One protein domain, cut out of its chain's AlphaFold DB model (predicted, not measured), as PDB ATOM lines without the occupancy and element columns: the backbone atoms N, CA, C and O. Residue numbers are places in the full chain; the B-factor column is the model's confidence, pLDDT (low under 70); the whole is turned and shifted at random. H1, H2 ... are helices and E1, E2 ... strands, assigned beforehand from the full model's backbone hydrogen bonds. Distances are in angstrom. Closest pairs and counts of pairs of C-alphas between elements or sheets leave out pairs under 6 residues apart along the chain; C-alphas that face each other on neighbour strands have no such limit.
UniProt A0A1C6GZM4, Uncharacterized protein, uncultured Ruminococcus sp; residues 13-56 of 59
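What this domain is: This is residues 13 to 56 of the 59 residues of an uncharacterized protein of uncultured Ruminococcus sp (UniProt A0A1C6GZM4). A hairpin of two strands, E1 and E2, lies in the middle, with the short helix H1 over one face and the shorter H2 over the other. The 44 printed residues run H1, E1, E2, H2; the class is mixed, with an antiparallel sheet. The whole is compact, radius of gyration of the C-alphas 10.5 A, with a flat outline of 29 by 24 by 12 A.

Where its parts are: H1 is residues 13 to 19, from C-alpha 13 at (-6.195, -32.396, -29.437). E1, residues 27 to 32, spans 16.0 A; E2, residues 35 to 40, 16.1 A. H2, residues 52 to 55, ends at C-alpha 55 (-0.784, -11.855, -37.403).

How they stand to each other: E1 and E2 form a hairpin, antiparallel at 165 degrees; N 28 and O 39 are 2.8 A apart, within hydrogen-bond range. The closest C-alphas of H1 and E2 are Phe 15 and Leu 37, 7.1 A; of H2 and E1, Ser 54 and Pro 31, 5.7 A. H1 and H2 are apart. In H1 every O i to N i+4 pair is within hydrogen-bond range; H2 is too short for such a pair.

The domain as a whole: The C-alphas farthest apart, Thr 43 and Asp 56, are 29.9 A apart. The link from E2 to H2 is long. The printed part has no cut, and no printed residue has a pLDDT under 70.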
ATOM      1  N   ASP A  13      -7.485 -32.003 -30.018       95.75
ATOM      2  CA  ASP A  13      -6.195 -32.396 -29.437       95.75
ATOM      3  C   ASP A  13      -5.035 -31.605 -30.060       95.75
ATOM      4  O   ASP A  13      -4.153 -31.127 -29.346       95.75
ATOM      5  N   SER A  14      -5.047 -31.425 -31.383       94.50
ATOM      6  CA  SER A  14      -4.060 -30.622 -32.109       94.50
ATOM      7  C   SER A  14      -4.106 -29.148 -31.696       94.50
ATOM      8  O   SER A  14      -3.055 -28.536 -31.495       94.50
ATOM      9  N   PHE A  15      -5.305 -28.579 -31.522       95.19
ATOM     10  CA  PHE A  15      -5.464 -27.206 -31.032       95.19
ATOM     11  C   PHE A  15      -4.878 -27.046 -29.623       95.19
ATOM     12  O   PHE A  15      -4.035 -26.170 -29.404       95.19
ATOM     13  N   PHE A  16      -5.257 -27.929 -28.693       94.12
ATOM     14  CA  PHE A  16      -4.787 -27.898 -27.309       94.12
ATOM     15  C   PHE A  16      -3.272 -28.125 -27.209       94.12
ATOM     16  O   PHE A  16      -2.588 -27.437 -26.456       94.12
ATOM     17  N   GLN A  17      -2.702 -29.040 -27.998       94.38
ATOM     18  CA  GLN A  17      -1.253 -29.274 -28.009       94.38
ATOM     19  C   GLN A  17      -0.451 -28.057 -28.487       94.38
ATOM     20  O   GLN A  17       0.682 -27.863 -28.039       94.38
ATOM     21  N   CYS A  18      -1.006 -27.252 -29.397       93.69
ATOM     22  CA  CYS A  18      -0.337 -26.061 -29.918       93.69
ATOM     23  C   CYS A  18      -0.508 -24.824 -29.029       93.69
ATOM     24  O   CYS A  18       0.424 -24.026 -28.936       93.69
ATOM     25  N   THR A  19      -1.680 -24.646 -28.417       93.25
ATOM     26  CA  THR A  19      -2.038 -23.424 -27.673       93.25
ATOM     27  C   THR A  19      -1.936 -23.591 -26.158       93.25
ATOM     28  O   THR A  19      -1.654 -22.629 -25.451       93.25
ATOM     29  N   GLY A  20      -2.143 -24.810 -25.653       94.00
ATOM     30  CA  GLY A  20      -2.375 -25.085 -24.236       94.00
ATOM     31  C   GLY A  20      -3.746 -24.622 -23.732       94.00
ATOM     32  O   GLY A  20      -3.993 -24.716 -22.531       94.00
ATOM     33  N   GLU A  21      -4.611 -24.129 -24.623       92.50
ATOM     34  CA  GLU A  21      -5.924 -23.582 -24.293       92.50
ATOM     35  C   GLU A  21      -7.044 -24.484 -24.826       92.50
ATOM     36  O   GLU A  21      -6.883 -25.206 -25.813       92.50
ATOM     37  N   GLU A  22      -8.188 -24.441 -24.149       92.50
ATOM     38  CA  GLU A  22      -9.423 -25.118 -24.542       92.50
ATOM     39  C   GLU A  22     -10.496 -24.052 -24.779       92.50
ATOM     40  O   GLU A  22     -10.446 -22.975 -24.189       92.50
ATOM     41  N   LEU A  23     -11.456 -24.341 -25.654       92.44
ATOM     42  CA  LEU A  23     -12.566 -23.436 -25.907       92.44
ATOM     43  C   LEU A  23     -13.507 -23.401 -24.692       92.44
ATOM     44  O   LEU A  23     -14.268 -24.338 -24.463       92.44
ATOM     45  N   ASP A  24     -13.467 -22.313 -23.924       89.69
ATOM     46  CA  ASP A  24     -14.345 -22.070 -22.769       89.69
ATOM     47  C   ASP A  24     -15.462 -21.043 -23.053       89.69
ATOM     48  O   ASP A  24     -16.272 -20.728 -22.178       89.69
ATOM     49  N   CYS A  25     -15.514 -20.520 -24.280       90.19
ATOM     50  CA  CYS A  25     -16.446 -19.492 -24.739       90.19
ATOM     51  C   CYS A  25     -16.869 -19.735 -26.199       90.19
ATOM     52  O   CYS A  25     -16.533 -20.759 -26.779       90.19
ATOM     53  N   SER A  26     -17.600 -18.801 -26.814       93.50
ATOM     54  CA  SER A  26     -18.085 -18.946 -28.196       93.50
ATOM     55  C   SER A  26     -16.958 -19.002 -29.237       93.50
ATOM     56  O   SER A  26     -17.073 -19.698 -30.241       93.50
ATOM     57  N   GLN A  27     -15.846 -18.294 -29.004       95.69
ATOM     58  CA  GLN A  27     -14.682 -18.323 -29.888       95.69
ATOM     59  C   GLN A  27     -13.404 -17.887 -29.163       95.69
ATOM     60  O   GLN A  27     -13.391 -16.863 -28.480       95.69
ATOM     61  N   LEU A  28     -12.300 -18.589 -29.415       95.19
ATOM     62  CA  LEU A  28     -10.967 -18.271 -28.910       95.19
ATOM     63  C   LEU A  28      -9.964 -18.148 -30.063       95.19
ATOM     64  O   LEU A  28      -9.823 -19.069 -30.865       95.19
ATOM     65  N   VAL A  29      -9.242 -17.026 -30.132       95.00
ATOM     66  CA  VAL A  29      -8.181 -16.768 -31.124       95.00
ATOM     67  C   VAL A  29      -6.833 -16.756 -30.414       95.00
ATOM     68  O   VAL A  29      -6.589 -15.885 -29.581       95.00
ATOM     69  N   VAL A  30      -5.944 -17.679 -30.780       94.88
ATOM     70  CA  VAL A  30      -4.615 -17.809 -30.174       94.88
ATOM     71  C   VAL A  30      -3.534 -17.642 -31.247       94.88
ATOM     72  O   VAL A  30      -3.378 -18.512 -32.114       94.88
ATOM     73  N   PRO A  31      -2.767 -16.538 -31.222       93.31
ATOM     74  CA  PRO A  31      -1.590 -16.404 -32.063       93.31
ATOM     75  C   PRO A  31      -0.487 -17.343 -31.558       93.31
ATOM     76  O   PRO A  31      -0.102 -17.316 -30.390       93.31
ATOM     77  N   VAL A  32       0.031 -18.180 -32.451       90.50
ATOM     78  CA  VAL A  32       1.174 -19.064 -32.198       90.50
ATOM     79  C   VAL A  32       2.265 -18.798 -33.235       90.50
ATOM     80  O   VAL A  32       2.058 -18.117 -34.239       90.50
ATOM     81  N   ILE A  33       3.465 -19.335 -33.022       85.69
ATOM     82  CA  ILE A  33       4.588 -19.091 -33.935       85.69
ATOM     83  C   ILE A  33       4.251 -19.632 -35.336       85.69
ATOM     84  O   ILE A  33       4.201 -20.844 -35.556       85.69
ATOM     85  N   GLY A  34       4.043 -18.718 -36.288       84.56
ATOM     86  CA  GLY A  34       3.778 -19.017 -37.697       84.56
ATOM     87  C   GLY A  34       2.321 -19.335 -38.053       84.56
ATOM     88  O   GLY A  34       2.041 -19.539 -39.235       84.56
ATOM     89  N   TYR A  35       1.400 -19.357 -37.084       90.69
ATOM     90  CA  TYR A  35      -0.023 -19.624 -37.320       90.69
ATOM     91  C   TYR A  35      -0.904 -18.818 -36.363       90.69
ATOM     92  O   TYR A  35      -0.497 -18.477 -35.262       90.69
ATOM     93  N   VAL A  36      -2.152 -18.574 -36.751       94.56
ATOM     94  CA  VAL A  36      -3.199 -18.146 -35.818       94.56
ATOM     95  C   VAL A  36      -4.204 -19.280 -35.755       94.56
ATOM     96  O   VAL A  36      -4.762 -19.663 -36.786       94.56
ATOM     97  N   LEU A  37      -4.369 -19.853 -34.567       95.12
ATOM     98  CA  LEU A  37      -5.310 -20.935 -34.325       95.12
ATOM     99  C   LEU A  37      -6.589 -20.349 -33.747       95.12
ATOM    100  O   LEU A  37      -6.545 -19.448 -32.909       95.12
ATOM    101  N   VAL A  38      -7.726 -20.854 -34.211       95.56
ATOM    102  CA  VAL A  38      -9.036 -20.410 -33.745       95.56
ATOM    103  C   VAL A  38      -9.871 -21.627 -33.401       95.56
ATOM    104  O   VAL A  38      -9.975 -22.544 -34.215       95.56
ATOM    105  N   ALA A  39     -10.443 -21.618 -32.205       96.00
ATOM    106  CA  ALA A  39     -11.500 -22.532 -31.807       96.00
ATOM    107  C   ALA A  39     -12.816 -21.749 -31.777       96.00
ATOM    108  O   ALA A  39     -12.835 -20.596 -31.346       96.00
ATOM    109  N   VAL A  40     -13.891 -22.355 -32.266       95.94
ATOM    110  CA  VAL A  40     -15.224 -21.751 -32.351       95.94
ATOM    111  C   VAL A  40     -16.259 -22.812 -32.003       95.94
ATOM    112  O   VAL A  40     -16.085 -23.975 -32.371       95.94
ATOM    113  N   ASP A  41     -17.300 -22.419 -31.279       95.19
ATOM    114  CA  ASP A  41     -18.455 -23.272 -31.023       95.19
ATOM    115  C   ASP A  41     -19.451 -23.104 -32.174       95.19
ATOM    116  O   ASP A  41     -20.126 -22.079 -32.273       95.19
ATOM    117  N   ASP A  42     -19.545 -24.104 -33.054       91.94
ATOM    118  CA  ASP A  42     -20.425 -24.059 -34.229       91.94
ATOM    119  C   ASP A  42     -21.920 -24.148 -33.881       91.94
ATOM    120  O   ASP A  42     -22.774 -24.015 -34.759       91.94
ATOM    121  N   THR A  43     -22.254 -24.384 -32.606       93.50
ATOM    122  CA  THR A  43     -23.643 -24.392 -32.141       93.50
ATOM    123  C   THR A  43     -24.157 -23.003 -31.769       93.50
ATOM    124  O   THR A  43     -25.360 -22.757 -31.903       93.50
ATOM    125  N   ASP A  44     -23.262 -22.103 -31.353       91.94
ATOM    126  CA  ASP A  44     -23.577 -20.729 -30.949       91.94
ATOM    127  C   ASP A  44     -23.113 -19.681 -31.982       91.94
ATOM    128  O   ASP A  44     -23.732 -18.620 -32.078       91.94
ATOM    129  N   GLU A  45     -22.083 -19.972 -32.790       93.38
ATOM    130  CA  GLU A  45     -21.504 -19.038 -33.766       93.38
ATOM    131  C   GLU A  45     -21.634 -19.524 -35.222       93.38
ATOM    132  O   GLU A  45     -21.314 -20.660 -35.565       93.38
ATOM    133  N   ASP A  46     -22.019 -18.610 -36.117       93.25
ATOM    134  CA  ASP A  46     -22.119 -18.856 -37.565       93.25
ATOM    135  C   ASP A  46     -20.883 -18.364 -38.357       93.25
ATOM    136  O   ASP A  46     -20.786 -18.575 -39.573       93.25
ATOM    137  N   GLU A  47     -19.946 -17.663 -37.710       93.75
ATOM    138  CA  GLU A  47     -18.776 -17.061 -38.358       93.75
ATOM    139  C   GLU A  47     -17.503 -17.146 -37.512       93.75
ATOM    140  O   GLU A  47     -17.547 -17.259 -36.294       93.75
ATOM    141  N   ILE A  48     -16.347 -17.058 -38.181       94.12
ATOM    142  CA  ILE A  48     -15.044 -16.966 -37.520       94.12
ATOM    143  C   ILE A  48     -14.527 -15.531 -37.640       94.12
ATOM    144  O   ILE A  48     -14.226 -15.058 -38.740       94.12
ATOM    145  N   SER A  49     -14.366 -14.857 -36.505       93.44
ATOM    146  CA  SER A  49     -13.860 -13.485 -36.412       93.44
ATOM    147  C   SER A  49     -12.413 -13.456 -35.917       93.44
ATOM    148  O   SER A  49     -12.153 -13.641 -34.731       93.44
ATOM    149  N   VAL A  50     -11.454 -13.181 -36.808       94.00
ATOM    150  CA  VAL A  50     -10.019 -13.131 -36.465       94.00
ATOM    151  C   VAL A  50      -9.486 -11.699 -36.574       94.00
ATOM    152  O   VAL A  50      -9.477 -11.145 -37.680       94.00
ATOM    153  N   PRO A  51      -9.016 -11.077 -35.475       92.81
ATOM    154  CA  PRO A  51      -8.361  -9.776 -35.536       92.81
ATOM    155  C   PRO A  51      -7.122  -9.830 -36.437       92.81
ATOM    156  O   PRO A  51      -6.274 -10.707 -36.301       92.81
ATOM    157  N   LEU A  52      -6.986  -8.874 -37.362       91.38
ATOM    158  CA  LEU A  52      -5.829  -8.842 -38.267       91.38
ATOM    159  C   LEU A  52      -4.503  -8.611 -37.529       91.38
ATOM    160  O   LEU A  52      -3.476  -9.068 -38.014       91.38
ATOM    161  N   ASP A  53      -4.558  -7.946 -36.376       90.56
ATOM    162  CA  ASP A  53      -3.421  -7.680 -35.490       90.56
ATOM    163  C   ASP A  53      -2.815  -8.967 -34.904       90.56
ATOM    164  O   ASP A  53      -1.620  -9.034 -34.656       90.56
ATOM    165  N   SER A  54      -3.593 -10.056 -34.812       90.44
ATOM    166  CA  SER A  54      -3.101 -11.363 -34.351       90.44
ATOM    167  C   SER A  54      -2.025 -11.980 -35.258       90.44
ATOM    168  O   SER A  54      -1.427 -12.989 -34.896       90.44
ATOM    169  N   PHE A  55      -1.807 -11.418 -36.450       88.75
ATOM    170  CA  PHE A  55      -0.784 -11.855 -37.403       88.75
ATOM    171  C   PHE A  55       0.429 -10.922 -37.456       88.75
ATOM    172  O   PHE A  55       1.347 -11.180 -38.236       88.75
ATOM    173  N   ASP A  56       0.405  -9.816 -36.720       88.38
ATOM    174  CA  ASP A  56       1.512  -8.876 -36.666       88.38
ATOM    175  C   ASP A  56       2.512  -9.372 -35.590       88.38
ATOM    176  O   ASP A  56       2.123  -9.745 -34.485       88.38
TER     177      ASP A  56